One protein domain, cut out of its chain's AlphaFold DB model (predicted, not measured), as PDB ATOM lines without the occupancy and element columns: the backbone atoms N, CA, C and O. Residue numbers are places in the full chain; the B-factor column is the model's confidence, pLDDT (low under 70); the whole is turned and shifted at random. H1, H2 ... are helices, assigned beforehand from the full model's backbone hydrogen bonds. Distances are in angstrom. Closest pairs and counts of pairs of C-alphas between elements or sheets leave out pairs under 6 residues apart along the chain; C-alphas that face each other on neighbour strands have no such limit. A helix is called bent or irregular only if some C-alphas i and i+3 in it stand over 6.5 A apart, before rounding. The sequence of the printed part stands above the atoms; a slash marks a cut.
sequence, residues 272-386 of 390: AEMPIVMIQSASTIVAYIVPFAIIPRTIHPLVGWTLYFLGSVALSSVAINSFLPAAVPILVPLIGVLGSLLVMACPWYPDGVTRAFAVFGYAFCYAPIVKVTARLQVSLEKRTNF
ATOM      1  N   ALA A 272      -6.737  26.750 -31.478       49.19
ATOM      2  CA  ALA A 272      -8.185  26.954 -31.653       49.19
ATOM      3  C   ALA A 272      -9.007  26.096 -30.675       49.19
ATOM      4  O   ALA A 272     -10.069  26.511 -30.220       49.19
ATOM      5  N   GLU A 273      -8.491  24.919 -30.309       50.06
ATOM      6  CA  GLU A 273      -9.099  24.017 -29.323       50.06
ATOM      7  C   GLU A 273      -8.549  24.267 -27.899       50.06
ATOM      8  O   GLU A 273      -9.234  24.002 -26.916       50.06
ATOM      9  N   MET A 274      -7.350  24.850 -27.762       57.31
ATOM     10  CA  MET A 274      -6.685  25.194 -26.498       57.31
ATOM     11  C   MET A 274      -7.519  26.141 -25.652       57.31
ATOM     12  O   MET A 274      -7.560  25.896 -24.457       57.31
ATOM     13  N   PRO A 275      -8.182  27.188 -26.181       60.59
ATOM     14  CA  PRO A 275      -9.021  28.045 -25.359       60.59
ATOM     15  C   PRO A 275     -10.133  27.230 -24.709       60.59
ATOM     16  O   PRO A 275     -10.350  27.347 -23.512       60.59
ATOM     17  N   ILE A 276     -10.766  26.321 -25.457       61.12
ATOM     18  CA  ILE A 276     -11.827  25.448 -24.943       61.12
ATOM     19  C   ILE A 276     -11.261  24.462 -23.914       61.12
ATOM     20  O   ILE A 276     -11.818  24.335 -22.831       61.12
ATOM     21  N   VAL A 277     -10.118  23.826 -24.191       62.97
ATOM     22  CA  VAL A 277      -9.444  22.907 -23.254       62.97
ATOM     23  C   VAL A 277      -8.951  23.636 -21.992       62.97
ATOM     24  O   VAL A 277      -9.042  23.107 -20.882       62.97
ATOM     25  N   MET A 278      -8.461  24.869 -22.120       65.94
ATOM     26  CA  MET A 278      -8.051  25.738 -21.012       65.94
ATOM     27  C   MET A 278      -9.257  26.180 -20.179       65.94
ATOM     28  O   MET A 278      -9.203  26.094 -18.958       65.94
ATOM     29  N   ILE A 279     -10.367  26.579 -20.808       70.81
ATOM     30  CA  ILE A 279     -11.621  26.896 -20.110       70.81
ATOM     31  C   ILE A 279     -12.150  25.649 -19.396       70.81
ATOM     32  O   ILE A 279     -12.524  25.718 -18.229       70.81
ATOM     33  N   GLN A 280     -12.144  24.495 -20.060       68.75
ATOM     34  CA  GLN A 280     -12.612  23.239 -19.489       68.75
ATOM     35  C   GLN A 280     -11.757  22.826 -18.282       68.75
ATOM     36  O   GLN A 280     -12.299  22.529 -17.216       68.75
ATOM     37  N   SER A 281     -10.428  22.852 -18.407       72.69
ATOM     38  CA  SER A 281      -9.509  22.550 -17.300       72.69
ATOM     39  C   SER A 281      -9.646  23.550 -16.151       72.69
ATOM     40  O   SER A 281      -9.758  23.126 -15.002       72.69
ATOM     41  N   ALA A 282      -9.749  24.850 -16.437       78.62
ATOM     42  CA  ALA A 282      -9.996  25.877 -15.429       78.62
ATOM     43  C   ALA A 282     -11.344  25.674 -14.719       78.62
ATOM     44  O   ALA A 282     -11.393  25.686 -13.492       78.62
ATOM     45  N   SER A 283     -12.424  25.414 -15.463       78.25
ATOM     46  CA  SER A 283     -13.755  25.143 -14.899       78.25
ATOM     47  C   SER A 283     -13.754  23.900 -14.006       78.25
ATOM     48  O   SER A 283     -14.347  23.911 -12.930       78.25
ATOM     49  N   THR A 284     -13.000  22.869 -14.397       79.25
ATOM     50  CA  THR A 284     -12.807  21.664 -13.589       79.25
ATOM     51  C   THR A 284     -12.058  22.007 -12.304       79.25
ATOM     52  O   THR A 284     -12.541  21.699 -11.224       79.25
ATOM     53  N   ILE A 285     -10.927  22.715 -12.380       82.00
ATOM     54  CA  ILE A 285     -10.148  23.133 -11.201       82.00
ATOM     55  C   ILE A 285     -11.009  23.953 -10.227       82.00
ATOM     56  O   ILE A 285     -10.998  23.699  -9.022       82.00
ATOM     57  N   VAL A 286     -11.803  24.894 -10.743       84.31
ATOM     58  CA  VAL A 286     -12.728  25.708  -9.941       84.31
ATOM     59  C   VAL A 286     -13.768  24.833  -9.235       84.31
ATOM     60  O   VAL A 286     -14.003  25.029  -8.044       84.31
ATOM     61  N   ALA A 287     -14.329  23.826  -9.915       85.81
ATOM     62  CA  ALA A 287     -15.300  22.898  -9.328       85.81
ATOM     63  C   ALA A 287     -14.758  22.136  -8.103       85.81
ATOM     64  O   ALA A 287     -15.534  21.803  -7.211       85.81
ATOM     65  N   TYR A 288     -13.443  21.910  -8.027       85.00
ATOM     66  CA  TYR A 288     -12.781  21.272  -6.884       85.00
ATOM     67  C   TYR A 288     -12.371  22.259  -5.782       85.00
ATOM     68  O   TYR A 288     -12.493  21.963  -4.594       85.00
ATOM     69  N   ILE A 289     -11.883  23.446  -6.150       84.62
ATOM     70  CA  ILE A 289     -11.374  24.427  -5.179       84.62
ATOM     71  C   ILE A 289     -12.518  25.121  -4.432       84.62
ATOM     72  O   ILE A 289     -12.412  25.364  -3.229       84.62
ATOM     73  N   VAL A 290     -13.619  25.434  -5.120       84.69
ATOM     74  CA  VAL A 290     -14.724  26.224  -4.558       84.69
ATOM     75  C   VAL A 290     -15.382  25.535  -3.354       84.69
ATOM     76  O   VAL A 290     -15.447  26.171  -2.297       84.69
ATOM     77  N   PRO A 291     -15.798  24.251  -3.418       85.88
ATOM     78  CA  PRO A 291     -16.346  23.560  -2.252       85.88
ATOM     79  C   PRO A 291     -15.347  23.495  -1.092       85.88
ATOM     80  O   PRO A 291     -15.719  23.743   0.051       85.88
ATOM     81  N   PHE A 292     -14.064  23.245  -1.373       83.81
ATOM     82  CA  PHE A 292     -13.019  23.197  -0.344       83.81
ATOM     83  C   PHE A 292     -12.817  24.542   0.373       83.81
ATOM     84  O   PHE A 292     -12.543  24.575   1.572       83.81
ATOM     85  N   ALA A 293     -12.946  25.655  -0.352       84.00
ATOM     86  CA  ALA A 293     -12.760  26.997   0.187       84.00
ATOM     87  C   ALA A 293     -13.984  27.516   0.963       84.00
ATOM     88  O   ALA A 293     -13.817  28.238   1.947       84.00
ATOM     89  N   ILE A 294     -15.198  27.163   0.521       85.25
ATOM     90  CA  ILE A 294     -16.457  27.630   1.123       85.25
ATOM     91  C   ILE A 294     -16.800  26.840   2.384       85.25
ATOM     92  O   ILE A 294     -17.319  27.417   3.340       85.25
ATOM     93  N   ILE A 295     -16.528  25.532   2.402       86.69
ATOM     94  CA  ILE A 295     -16.912  24.675   3.523       86.69
ATOM     95  C   ILE A 295     -16.098  25.064   4.771       86.69
ATOM     96  O   ILE A 295     -14.870  24.923   4.792       86.69
ATOM     97  N   PRO A 296     -16.752  25.556   5.841       84.50
ATOM     98  CA  PRO A 296     -16.043  26.010   7.024       84.50
ATOM     99  C   PRO A 296     -15.432  24.822   7.769       84.50
ATOM    100  O   PRO A 296     -16.084  23.809   7.995       84.50
ATOM    101  N   ARG A 297     -14.189  24.962   8.239       79.06
ATOM    102  CA  ARG A 297     -13.466  23.896   8.972       79.06
ATOM    103  C   ARG A 297     -14.061  23.558  10.347       79.06
ATOM    104  O   ARG A 297     -13.535  22.699  11.042       79.06
ATOM    105  N   THR A 298     -15.101  24.273  10.764       84.31
ATOM    106  CA  THR A 298     -15.759  24.129  12.066       84.31
ATOM    107  C   THR A 298     -16.856  23.072  12.069       84.31
ATOM    108  O   THR A 298     -17.331  22.715  13.143       84.31
ATOM    109  N   ILE A 299     -17.286  22.582  10.901       87.75
ATOM    110  CA  ILE A 299     -18.285  21.512  10.831       87.75
ATOM    111  C   ILE A 299     -17.634  20.145  10.997       87.75
ATOM    112  O   ILE A 299     -16.455  19.948  10.700       87.75
ATOM    113  N   HIS A 300     -18.437  19.186  11.451       87.25
ATOM    114  CA  HIS A 300     -17.986  17.819  11.644       87.25
ATOM    115  C   HIS A 300     -17.363  17.254  10.348       87.25
ATOM    116  O   HIS A 300     -17.991  17.369   9.290       87.25
ATOM    117  N   PRO A 301     -16.180  16.604  10.397       82.50
ATOM    118  CA  PRO A 301     -15.464  16.151   9.202       82.50
ATOM    119  C   PRO A 301     -16.298  15.284   8.255       82.50
ATOM    120  O   PRO A 301     -16.226  15.474   7.047       82.50
ATOM    121  N   LEU A 302     -17.143  14.384   8.779       84.12
ATOM    122  CA  LEU A 302     -18.045  13.577   7.940       84.12
ATOM    123  C   LEU A 302     -19.015  14.443   7.122       84.12
ATOM    124  O   LEU A 302     -19.222  14.192   5.937       84.12
ATOM    125  N   VAL A 303     -19.578  15.486   7.738       85.88
ATOM    126  CA  VAL A 303     -20.508  16.409   7.073       85.88
ATOM    127  C   VAL A 303     -19.748  17.271   6.064       85.88
ATOM    128  O   VAL A 303     -20.210  17.448   4.940       85.88
ATOM    129  N   GLY A 304     -18.548  17.739   6.419       86.88
ATOM    130  CA  GLY A 304     -17.704  18.535   5.525       86.88
ATOM    131  C   GLY A 304     -17.244  17.792   4.279       86.88
ATOM    132  O   GLY A 304     -17.372  18.324   3.179       86.88
ATOM    133  N   TRP A 305     -16.790  16.545   4.410       87.00
ATOM    134  CA  TRP A 305     -16.413  15.740   3.248       87.00
ATOM    135  C   TRP A 305     -17.622  15.375   2.384       87.00
ATOM    136  O   TRP A 305     -17.533  15.458   1.163       87.00
ATOM    137  N   THR A 306     -18.771  15.057   2.990       87.88
ATOM    138  CA  THR A 306     -20.009  14.772   2.241       87.88
ATOM    139  C   THR A 306     -20.452  15.982   1.411       87.88
ATOM    140  O   THR A 306     -20.729  15.843   0.220       87.88
ATOM    141  N   LEU A 307     -20.445  17.182   2.003       87.94
ATOM    142  CA  LEU A 307     -20.749  18.430   1.295       87.94
ATOM    143  C   LEU A 307     -19.721  18.739   0.198       87.94
ATOM    144  O   LEU A 307     -20.097  19.200  -0.877       87.94
ATOM    145  N   TYR A 308     -18.438  18.448   0.437       89.81
ATOM    146  CA  TYR A 308     -17.373  18.628  -0.551       89.81
ATOM    147  C   TYR A 308     -17.576  17.735  -1.779       89.81
ATOM    148  O   TYR A 308     -17.517  18.230  -2.906       89.81
ATOM    149  N   PHE A 309     -17.852  16.442  -1.580       89.31
ATOM    150  CA  PHE A 309     -18.104  15.511  -2.681       89.31
ATOM    151  C   PHE A 309     -19.354  15.905  -3.465       89.31
ATOM    152  O   PHE A 309     -19.295  16.002  -4.689       89.31
ATOM    153  N   LEU A 310     -20.458  16.204  -2.773       88.94
ATOM    154  CA  LEU A 310     -21.707  16.598  -3.420       88.94
ATOM    155  C   LEU A 310     -21.545  17.897  -4.224       88.94
ATOM    156  O   LEU A 310     -21.954  17.961  -5.382       88.94
ATOM    157  N   GLY A 311     -20.889  18.909  -3.646       86.56
ATOM    158  CA  GLY A 311     -20.613  20.181  -4.315       86.56
ATOM    159  C   GLY A 311     -19.677  20.035  -5.516       86.56
ATOM    160  O   GLY A 311     -19.944  20.604  -6.574       86.56
ATOM    161  N   SER A 312     -18.622  19.225  -5.390       88.06
ATOM    162  CA  SER A 312     -17.662  18.991  -6.478       88.06
ATOM    163  C   SER A 312     -18.297  18.226  -7.641       88.06
ATOM    164  O   SER A 312     -18.063  18.577  -8.796       88.06
ATOM    165  N   VAL A 313     -19.143  17.222  -7.366       86.88
ATOM    166  CA  VAL A 313     -19.904  16.494  -8.399       86.88
ATOM    167  C   VAL A 313     -20.918  17.413  -9.075       86.88
ATOM    168  O   VAL A 313     -21.005  17.418 -10.302       86.88
ATOM    169  N   ALA A 314     -21.645  18.228  -8.306       85.75
ATOM    170  CA  ALA A 314     -22.636  19.151  -8.853       85.75
ATOM    171  C   ALA A 314     -21.994  20.190  -9.790       85.75
ATOM    172  O   ALA A 314     -22.444  20.345 -10.925       85.75
ATOM    173  N   LEU A 315     -20.897  20.834  -9.376       82.38
ATOM    174  CA  LEU A 315     -20.174  21.809 -10.206       82.38
ATOM    175  C   LEU A 315     -19.479  21.151 -11.407       82.38
ATOM    176  O   LEU A 315     -19.496  21.700 -12.509       82.38
ATOM    177  N   SER A 316     -18.934  19.946 -11.231       82.06
ATOM    178  CA  SER A 316     -18.354  19.180 -12.340       82.06
ATOM    179  C   SER A 316     -19.413  18.756 -13.358       82.06
ATOM    180  O   SER A 316     -19.108  18.695 -14.544       82.06
ATOM    181  N   SER A 317     -20.666  18.522 -12.944       77.62
ATOM    182  CA  SER A 317     -21.754  18.182 -13.873       77.62
ATOM    183  C   SER A 317     -22.084  19.335 -14.826       77.62
ATOM    184  O   SER A 317     -22.354  19.096 -15.999       77.62
ATOM    185  N   VAL A 318     -21.954  20.590 -14.378       76.38
ATOM    186  CA  VAL A 318     -22.085  21.774 -15.242       76.38
ATOM    187  C   VAL A 318     -20.976  21.800 -16.296       76.38
ATOM    188  O   VAL A 318     -21.265  22.003 -17.474       76.38
ATOM    189  N   ALA A 319     -19.723  21.529 -15.915       70.38
ATOM    190  CA  ALA A 319     -18.608  21.449 -16.863       70.38
ATOM    191  C   ALA A 319     -18.759  20.266 -17.842       70.38
ATOM    192  O   ALA A 319     -18.520  20.418 -19.041       70.38
ATOM    193  N   ILE A 320     -19.220  19.108 -17.360       69.25
ATOM    194  CA  ILE A 320     -19.484  17.919 -18.184       69.25
ATOM    195  C   ILE A 320     -20.608  18.185 -19.194       69.25
ATOM    196  O   ILE A 320     -20.477  17.855 -20.366       69.25
ATOM    197  N   ASN A 321     -21.695  18.830 -18.777       68.00
ATOM    198  CA  ASN A 321     -22.822  19.113 -19.665       68.00
ATOM    199  C   ASN A 321     -22.528  20.259 -20.649       68.00
ATOM    200  O   ASN A 321     -23.067  20.262 -21.751       68.00
ATOM    201  N   SER A 322     -21.662  21.209 -20.280       65.75
ATOM    202  CA  SER A 322     -21.334  22.368 -21.130       65.75
ATOM    203  C   SER A 322     -20.313  22.048 -22.222       65.75
ATOM    204  O   SER A 322     -20.397  22.592 -23.319       65.75
ATOM    205  N   PHE A 323     -19.342  21.177 -21.932       61.53
ATOM    206  CA  PHE A 323     -18.249  20.853 -22.859       61.53
ATOM    207  C   PHE A 323     -18.345  19.433 -23.440       61.53
ATOM    208  O   PHE A 323     -17.493  19.044 -24.237       61.53
ATOM    209  N   LEU A 324     -19.352  18.652 -23.023       56.81
ATOM    210  CA  LEU A 324     -19.554  17.241 -23.378       56.81
ATOM    211  C   LEU A 324     -18.312  16.324 -23.237       56.81
ATOM    212  O   LEU A 324     -18.152  15.410 -24.050       56.81
ATOM    213  N   PRO A 325     -17.410  16.494 -22.247       61.19
ATOM    214  CA  PRO A 325     -16.349  15.529 -22.043       61.19
ATOM    215  C   PRO A 325     -16.870  14.209 -21.492       61.19
ATOM    216  O   PRO A 325     -17.854  14.123 -20.758       61.19
ATOM    217  N   ALA A 326     -16.078  13.182 -21.750       60.75
ATOM    218  CA  ALA A 326     -16.103  11.927 -21.037       60.75
ATOM    219  C   ALA A 326     -16.112  12.166 -19.498       60.75
ATOM    220  O   ALA A 326     -15.135  12.646 -18.925       60.75
ATOM    221  N   ALA A 327     -17.215  11.819 -18.821       64.50
ATOM    222  CA  ALA A 327     -17.432  12.127 -17.397       64.50
ATOM    223  C   ALA A 327     -16.448  11.425 -16.439       64.50
ATOM    224  O   ALA A 327     -16.134  11.935 -15.364       64.50
ATOM    225  N   VAL A 328     -15.934  10.257 -16.828       66.31
ATOM    226  CA  VAL A 328     -15.080   9.417 -15.974       66.31
ATOM    227  C   VAL A 328     -13.760  10.112 -15.617       66.31
ATOM    228  O   VAL A 328     -13.503  10.231 -14.423       66.31
ATOM    229  N   PRO A 329     -12.946  10.647 -16.557       66.88
ATOM    230  CA  PRO A 329     -11.716  11.367 -16.214       66.88
ATOM    231  C   PRO A 329     -11.912  12.514 -15.218       66.88
ATOM    232  O   PRO A 329     -11.024  12.783 -14.413       66.88
ATOM    233  N   ILE A 330     -13.072  13.173 -15.260       72.94
ATOM    234  CA  ILE A 330     -13.390  14.294 -14.374       72.94
ATOM    235  C   ILE A 330     -13.755  13.802 -12.976       72.94
ATOM    236  O   ILE A 330     -13.391  14.466 -12.019       72.94
ATOM    237  N   LEU A 331     -14.423  12.654 -12.834       77.38
ATOM    238  CA  LEU A 331     -14.861  12.108 -11.540       77.38
ATOM    239  C   LEU A 331     -13.830  11.194 -10.870       77.38
ATOM    240  O   LEU A 331     -13.879  10.988  -9.658       77.38
ATOM    241  N   VAL A 332     -12.888  10.654 -11.642       78.62
ATOM    242  CA  VAL A 332     -11.823   9.768 -11.163       78.62
ATOM    243  C   VAL A 332     -11.108  10.360  -9.938       78.62
ATOM    244  O   VAL A 332     -11.129   9.684  -8.906       78.62
ATOM    245  N   PRO A 333     -10.592  11.607  -9.946       80.75
ATOM    246  CA  PRO A 333      -9.924  12.195  -8.784       80.75
ATOM    247  C   PRO A 333     -10.749  12.160  -7.487       80.75
ATOM    248  O   PRO A 333     -10.184  11.913  -6.424       80.75
ATOM    249  N   LEU A 334     -12.080  12.324  -7.552       83.44
ATOM    250  CA  LEU A 334     -12.958  12.227  -6.375       83.44
ATOM    251  C   LEU A 334     -12.962  10.818  -5.781       83.44
ATOM    252  O   LEU A 334     -12.907  10.671  -4.564       83.44
ATOM    253  N   ILE A 335     -12.971   9.784  -6.625       81.69
ATOM    254  CA  ILE A 335     -12.888   8.385  -6.182       81.69
ATOM    255  C   ILE A 335     -11.547   8.132  -5.479       81.69
ATOM    256  O   ILE A 335     -11.515   7.469  -4.443       81.69
ATOM    257  N   GLY A 336     -10.460   8.711  -6.000       82.94
ATOM    258  CA  GLY A 336      -9.133   8.638  -5.382       82.94
ATOM    259  C   GLY A 336      -9.093   9.299  -4.001       82.94
ATOM    260  O   GLY A 336      -8.602   8.711  -3.036       82.94
ATOM    261  N   VAL A 337      -9.670  10.500  -3.877       84.81
ATOM    262  CA  VAL A 337      -9.773  11.210  -2.591       84.81
ATOM    263  C   VAL A 337     -10.638  10.421  -1.605       84.81
ATOM    264  O   VAL A 337     -10.221  10.218  -0.467       84.81
ATOM    265  N   LEU A 338     -11.793   9.904  -2.032       86.50
ATOM    266  CA  LEU A 338     -12.675   9.097  -1.187       86.50
ATOM    267  C   LEU A 338     -11.970   7.843  -0.656       86.50
ATOM    268  O   LEU A 338     -12.019   7.573   0.543       86.50
ATOM    269  N   GLY A 339     -11.269   7.107  -1.522       84.69
ATOM    270  CA  GLY A 339     -10.510   5.928  -1.110       84.69
ATOM    271  C   GLY A 339      -9.400   6.264  -0.116       84.69
ATOM    272  O   GLY A 339      -9.255   5.573   0.890       84.69
ATOM    273  N   SER A 340      -8.684   7.375  -0.316       85.88
ATOM    274  CA  SER A 340      -7.666   7.826   0.642       85.88
ATOM    275  C   SER A 340      -8.254   8.169   2.020       85.88
ATOM    276  O   SER A 340      -7.669   7.819   3.045       85.88
ATOM    277  N   LEU A 341      -9.447   8.775   2.065       86.25
ATOM    278  CA  LEU A 341     -10.147   9.087   3.313       86.25
ATOM    279  C   LEU A 341     -10.629   7.821   4.030       86.25
ATOM    280  O   LEU A 341     -10.530   7.747   5.252       86.25
ATOM    281  N   LEU A 342     -11.096   6.811   3.289       85.88
ATOM    282  CA  LEU A 342     -11.486   5.513   3.849       85.88
ATOM    283  C   LEU A 342     -10.289   4.770   4.456       85.88
ATOM    284  O   LEU A 342     -10.403   4.227   5.552       85.88
ATOM    285  N   VAL A 343      -9.127   4.801   3.793       85.75
ATOM    286  CA  VAL A 343      -7.878   4.244   4.342       85.75
ATOM    287  C   VAL A 343      -7.495   4.961   5.640       85.75
ATOM    288  O   VAL A 343      -7.151   4.314   6.626       85.75
ATOM    289  N   MET A 344      -7.625   6.290   5.684       83.12
ATOM    290  CA  MET A 344      -7.336   7.085   6.884       83.12
ATOM    291  C   MET A 344      -8.334   6.862   8.031       83.12
ATOM    292  O   MET A 344      -7.957   7.019   9.195       83.12
ATOM    293  N   ALA A 345      -9.581   6.505   7.715       83.56
ATOM    294  CA  ALA A 345     -10.645   6.228   8.679       83.56
ATOM    295  C   ALA A 345     -10.650   4.777   9.196       83.56
ATOM    296  O   ALA A 345     -11.374   4.475  10.145       83.56
ATOM    297  N   CYS A 346      -9.863   3.876   8.596       82.75
ATOM    298  CA  CYS A 346      -9.831   2.471   8.987       82.75
ATOM    299  C   CYS A 346      -9.216   2.300  10.394       82.75
ATOM    300  O   CYS A 346      -8.061   2.687  10.614       82.75
ATOM    301  N   PRO A 347      -9.945   1.691  11.350       84.31
ATOM    302  CA  PRO A 347      -9.480   1.548  12.729       84.31
ATOM    303  C   PRO A 347      -8.363   0.506  12.890       84.31
ATOM    304  O   PRO A 347      -7.736   0.450  13.941       84.31
ATOM    305  N   TRP A 348      -8.091  -0.309  11.866       82.50
ATOM    306  CA  TRP A 348      -7.077  -1.371  11.907       82.50
ATOM    307  C   TRP A 348      -5.638  -0.866  11.783       82.50
ATOM    308  O   TRP A 348      -4.704  -1.642  11.966       82.50
ATOM    309  N   TYR A 349      -5.440   0.418  11.473       84.62
ATOM    310  CA  TYR A 349      -4.109   1.004  11.394       84.62
ATOM    311  C   TYR A 349      -3.720   1.651  12.731       84.62
ATOM    312  O   TYR A 349      -4.299   2.694  13.075       84.62
ATOM    313  N   PRO A 350      -2.740   1.065  13.451       80.75
ATOM    314  CA  PRO A 350      -2.398   1.465  14.815       80.75
ATOM    315  C   PRO A 350      -1.738   2.846  14.868       80.75
ATOM    316  O   PRO A 350      -2.063   3.645  15.739       80.75
ATOM    317  N   ASP A 351      -0.899   3.168  13.878       87.56
ATOM    318  CA  ASP A 351      -0.068   4.373  13.877       87.56
ATOM    319  C   ASP A 351      -0.165   5.148  12.557       87.56
ATOM    320  O   ASP A 351      -0.486   4.603  11.493       87.56
ATOM    321  N   GLY A 352       0.178   6.440  12.605       83.38
ATOM    322  CA  GLY A 352       0.180   7.319  11.429       83.38
ATOM    323  C   GLY A 352       1.137   6.864  10.319       83.38
ATOM    324  O   GLY A 352       0.847   7.065   9.142       83.38
ATOM    325  N   VAL A 353       2.233   6.188  10.679       84.81
ATOM    326  CA  VAL A 353       3.200   5.623   9.723       84.81
ATOM    327  C   VAL A 353       2.559   4.501   8.902       84.81
ATOM    328  O   VAL A 353       2.642   4.504   7.675       84.81
ATOM    329  N   THR A 354       1.833   3.590   9.554       85.69
ATOM    330  CA  THR A 354       1.117   2.490   8.888       85.69
ATOM    331  C   THR A 354       0.020   3.016   7.962       85.69
ATOM    332  O   THR A 354      -0.142   2.514   6.850       85.69
ATOM    333  N   ARG A 355      -0.681   4.089   8.360       87.25
ATOM    334  CA  ARG A 355      -1.661   4.771   7.496       87.25
ATOM    335  C   ARG A 355      -1.008   5.402   6.270       87.25
ATOM    336  O   ARG A 355      -1.532   5.260   5.171       87.25
ATOM    337  N   ALA A 356       0.147   6.051   6.429       85.25
ATOM    338  CA  ALA A 356       0.878   6.646   5.311       85.25
ATOM    339  C   ALA A 356       1.317   5.587   4.283       85.25
ATOM    340  O   ALA A 356       1.103   5.775   3.084       85.25
ATOM    341  N   PHE A 357       1.843   4.444   4.739       88.06
ATOM    342  CA  PHE A 357       2.178   3.321   3.854       88.06
ATOM    343  C   PHE A 357       0.944   2.722   3.168       88.06
ATOM    344  O   PHE A 357       0.997   2.418   1.977       88.06
ATOM    345  N   ALA A 358      -0.184   2.608   3.873       85.94
ATOM    346  CA  ALA A 358      -1.434   2.121   3.292       85.94
ATOM    347  C   ALA A 358      -1.998   3.076   2.222       85.94
ATOM    348  O   ALA A 358      -2.438   2.622   1.167       85.94
ATOM    349  N   VAL A 359      -1.935   4.395   2.443       88.19
ATOM    350  CA  VAL A 359      -2.334   5.406   1.445       88.19
ATOM    351  C   VAL A 359      -1.409   5.363   0.229       88.19
ATOM    352  O   VAL A 359      -1.887   5.443  -0.903       88.19
ATOM    353  N   PHE A 360      -0.102   5.188   0.435       86.31
ATOM    354  CA  PHE A 360       0.854   5.028  -0.660       86.31
ATOM    355  C   PHE A 360       0.567   3.765  -1.486       86.31
ATOM    356  O   PHE A 360       0.515   3.831  -2.714       86.31
ATOM    357  N   GLY A 361       0.295   2.635  -0.825       85.62
ATOM    358  CA  GLY A 361      -0.123   1.395  -1.484       85.62
ATOM    359  C   GLY A 361      -1.431   1.557  -2.264       85.62
ATOM    360  O   GLY A 361      -1.519   1.143  -3.418       85.62
ATOM    361  N   TYR A 362      -2.424   2.236  -1.684       87.19
ATOM    362  CA  TYR A 362      -3.668   2.573  -2.376       87.19
ATOM    363  C   TYR A 362      -3.412   3.428  -3.624       87.19
ATOM    364  O   TYR A 362      -3.908   3.093  -4.697       87.19
ATOM    365  N   ALA A 363      -2.604   4.486  -3.520       83.19
ATOM    366  CA  ALA A 363      -2.264   5.349  -4.649       83.19
ATOM    367  C   ALA A 363      -1.540   4.578  -5.768       83.19
ATOM    368  O   ALA A 363      -1.848   4.766  -6.947       83.19
ATOM    369  N   PHE A 364      -0.634   3.666  -5.400       83.12
ATOM    370  CA  PHE A 364       0.073   2.794  -6.337       83.12
ATOM    371  C   PHE A 364      -0.873   1.836  -7.074       83.12
ATOM    372  O   PHE A 364      -0.730   1.656  -8.279       83.12
ATOM    373  N   CYS A 365      -1.872   1.270  -6.390       81.12
ATOM    374  CA  CYS A 365      -2.894   0.410  -7.000       81.12
ATOM    375  C   CYS A 365      -3.941   1.195  -7.806       81.12
ATOM    376  O   CYS A 365      -4.480   0.702  -8.794       81.12
ATOM    377  N   TYR A 366      -4.224   2.431  -7.405       80.50
ATOM    378  CA  TYR A 366      -5.201   3.298  -8.050       80.50
ATOM    379  C   TYR A 366      -4.671   3.899  -9.364       80.50
ATOM    380  O   TYR A 366      -5.389   3.928 -10.364       80.50
ATOM    381  N   ALA A 367      -3.396   4.297  -9.422       75.00
ATOM    382  CA  ALA A 367      -2.759   4.845 -10.625       75.00
ATOM    383  C   ALA A 367      -2.911   3.983 -11.909       75.00
ATOM    384  O   ALA A 367      -3.275   4.535 -12.956       75.00
ATOM    385  N   PRO A 368      -2.692   2.649 -11.899       72.19
ATOM    386  CA  PRO A 368      -2.920   1.812 -13.075       72.19
ATOM    387  C   PRO A 368      -4.407   1.707 -13.435       72.19
ATOM    388  O   PRO A 368      -4.724   1.671 -14.623       72.19
ATOM    389  N   ILE A 369      -5.328   1.745 -12.464       68.62
ATOM    390  CA  ILE A 369      -6.780   1.751 -12.717       68.62
ATOM    391  C   ILE A 369      -7.197   3.044 -13.427       68.62
ATOM    392  O   ILE A 369      -7.971   2.990 -14.381       68.62
ATOM    393  N   VAL A 370      -6.638   4.199 -13.053       65.75
ATOM    394  CA  VAL A 370      -6.845   5.473 -13.774       65.75
ATOM    395  C   VAL A 370      -6.360   5.378 -15.220       65.75
ATOM    396  O   VAL A 370      -7.042   5.793 -16.156       65.75
ATOM    397  N   LYS A 371      -5.193   4.768 -15.431       62.69
ATOM    398  CA  LYS A 371      -4.631   4.571 -16.771       62.69
ATOM    399  C   LYS A 371      -5.491   3.630 -17.621       62.69
ATOM    400  O   LYS A 371      -5.697   3.894 -18.805       62.69
ATOM    401  N   VAL A 372      -6.007   2.555 -17.027       59.50
ATOM    402  CA  VAL A 372      -6.886   1.576 -17.682       59.50
ATOM    403  C   VAL A 372      -8.264   2.170 -17.966       59.50
ATOM    404  O   VAL A 372      -8.763   2.001 -19.071       59.50
ATOM    405  N   THR A 373      -8.849   2.925 -17.035       55.75
ATOM    406  CA  THR A 373     -10.131   3.622 -17.237       55.75
ATOM    407  C   THR A 373     -10.022   4.714 -18.291       55.75
ATOM    408  O   THR A 373     -10.893   4.783 -19.143       55.75
ATOM    409  N   ALA A 374      -8.928   5.480 -18.352       55.91
ATOM    410  CA  ALA A 374      -8.678   6.422 -19.447       55.91
ATOM    411  C   ALA A 374      -8.558   5.715 -20.814       55.91
ATOM    412  O   ALA A 374      -9.101   6.183 -21.813       55.91
ATOM    413  N   ARG A 375      -7.901   4.547 -20.866       49.66
ATOM    414  CA  ARG A 375      -7.823   3.714 -22.083       49.66
ATOM    415  C   ARG A 375      -9.179   3.114 -22.467       49.66
ATOM    416  O   ARG A 375      -9.516   3.084 -23.647       49.66
ATOM    417  N   LEU A 376      -9.952   2.655 -21.485       48.31
ATOM    418  CA  LEU A 376     -11.315   2.149 -21.656       48.31
ATOM    419  C   LEU A 376     -12.267   3.255 -22.093       48.31
ATOM    420  O   LEU A 376     -13.101   2.987 -22.939       48.31
ATOM    421  N   GLN A 377     -12.114   4.482 -21.596       50.22
ATOM    422  CA  GLN A 377     -12.891   5.655 -21.997       50.22
ATOM    423  C   GLN A 377     -12.692   5.949 -23.480       50.22
ATOM    424  O   GLN A 377     -13.661   6.026 -24.225       50.22
ATOM    425  N   VAL A 378     -11.431   6.008 -23.925       49.56
ATOM    426  CA  VAL A 378     -11.088   6.154 -25.345       49.56
ATOM    427  C   VAL A 378     -11.652   4.981 -26.154       49.56
ATOM    428  O   VAL A 378     -12.110   5.172 -27.271       49.56
ATOM    429  N   SER A 379     -11.667   3.769 -25.596       38.34
ATOM    430  CA  SER A 379     -12.254   2.579 -26.231       38.34
ATOM    431  C   SER A 379     -13.797   2.574 -26.243       38.34
ATOM    432  O   SER A 379     -14.405   2.033 -27.163       38.34
ATOM    433  N   LEU A 380     -14.448   3.187 -25.251       39.25
ATOM    434  CA  LEU A 380     -15.902   3.265 -25.093       39.25
ATOM    435  C   LEU A 380     -16.493   4.428 -25.884       39.25
ATOM    436  O   LEU A 380     -17.497   4.213 -26.542       39.25
ATOM    437  N   GLU A 381     -15.852   5.599 -25.932       38.94
ATOM    438  CA  GLU A 381     -16.177   6.656 -26.907       38.94
ATOM    439  C   GLU A 381     -15.990   6.164 -28.348       38.94
ATOM    440  O   GLU A 381     -16.741   6.561 -29.242       38.94
ATOM    441  N   LYS A 382     -15.033   5.250 -28.566       39.50
ATOM    442  CA  LYS A 382     -14.877   4.482 -29.808       39.50
ATOM    443  C   LYS A 382     -15.964   3.421 -30.034       39.50
ATOM    444  O   LYS A 382     -16.021   2.912 -31.137       39.50
ATOM    445  N   ARG A 383     -16.810   3.060 -29.057       28.86
ATOM    446  CA  ARG A 383     -17.961   2.140 -29.239       28.86
ATOM    447  C   ARG A 383     -19.315   2.848 -29.229       28.86
ATOM    448  O   ARG A 383     -20.215   2.433 -29.938       28.86
ATOM    449  N   THR A 384     -19.503   3.898 -28.436       36.44
ATOM    450  CA  THR A 384     -20.771   4.648 -28.395       36.44
ATOM    451  C   THR A 384     -20.965   5.511 -29.636       36.44
ATOM    452  O   THR A 384     -22.096   5.687 -30.067       36.44
ATOM    453  N   ASN A 385     -19.880   5.981 -30.260       35.94
ATOM    454  CA  ASN A 385     -19.935   6.614 -31.582       35.94
ATOM    455  C   ASN A 385     -19.864   5.604 -32.745       35.94
ATOM    456  O   ASN A 385     -19.875   6.023 -33.895       35.94
ATOM    457  N   PHE A 386     -19.753   4.302 -32.455       37.84
ATOM    458  CA  PHE A 386     -19.591   3.243 -33.452       37.84
ATOM    459  C   PHE A 386     -20.306   1.968 -32.980       37.84
ATOM    460  O   PHE A 386     -19.680   1.101 -32.352       37.84
TER     461      PHE A 386
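AT A GLANCE: This is residues 272 to 386 of the 390 residues of a protein of Gossypium arboreum (UniProt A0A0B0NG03). Four helices fold back and forth along one long direction, each packing on the next, in a loose zigzag that does not close: H1 packs on H2, H2 on the first part of H3, and H3 on H4, while H4, the longest, stays away from H1 and H2. Residues 297 to 302, of which 301 and 302 belong to H2, stick out where the chain turns from H1 to H2. The printed part has 115 residues with four named helices, H1, H2, H3 and H4 along the chain, and no named strand; its class is all helix, and the helix packing is mostly aligned. The whole is loose, with a radius of gyration of the C-alphas of 16.7 A, and elongated, with spans of 51 by 32 by 22 A.

HOW THE PARTS SIT: Begin with H1, residues 272 to 294, and H2, residues 301 to 323, a helical hairpin: they touch at Ala 287 and Leu 315, their closest C-alphas, 5.1 A apart, with a shallow tilt of 19 degrees, opposite ways. Go on to H3, residues 327 to 345, which forms a hairpin with H2 and touches it with residues 327 to 334 alone; the closest C-alphas, of Ile 320 and Ala 327, are 6.2 A apart, and the shallow tilt is 9 degrees, opposite ways. H1 and H3 are close but not clearly touching, with the closest C-alphas, of Thr 284 and Ile 330, 7.4 A apart. H4, residues 352 to 384, makes the last hairpin with H3: the closest C-alphas, of Ser 340 and Val 359, are 5.9 A apart, at a shallow tilt of 19 degrees, opposite ways. H4 is apart from H1 and from H2. In H2 every O i to N i+4 pair is within hydrogen-bond range; the counts are 16 of 19 in H1, 13 of 15 in H3 and 27 of 29 in H4.

IN THESE COORDINATES: Find C-alpha 272 at (-8.185, 26.954, -31.653); from there H1 runs 33.8 A to C-alpha 294, with a kink of 26 degrees near residue 288. H2 runs 32.5 A from C-alpha 301 at (-15.464, 16.151, 9.202). H3 runs 27.6 A, has a kink of 26 degrees near residue 334 and is irregular, but only just: C-alphas 330 and 333 are 6.9 A apart. H4 runs 45.1 A and ends at C-alpha 384, at (-20.771, 4.648, -28.395).

THE WHOLE: Look for the two C-alphas farthest apart at Ala 272 and Pro 350, 53.3 A. The printed part has no cut; the link from H2 to H3 is tight, and those from H1 to H2 and from H3 to H4 are short. The mean pLDDT of the printed part is 74.5, and you will find values under 70 at residues 272 to 278, 280, 320 to 329 and 369 to 386.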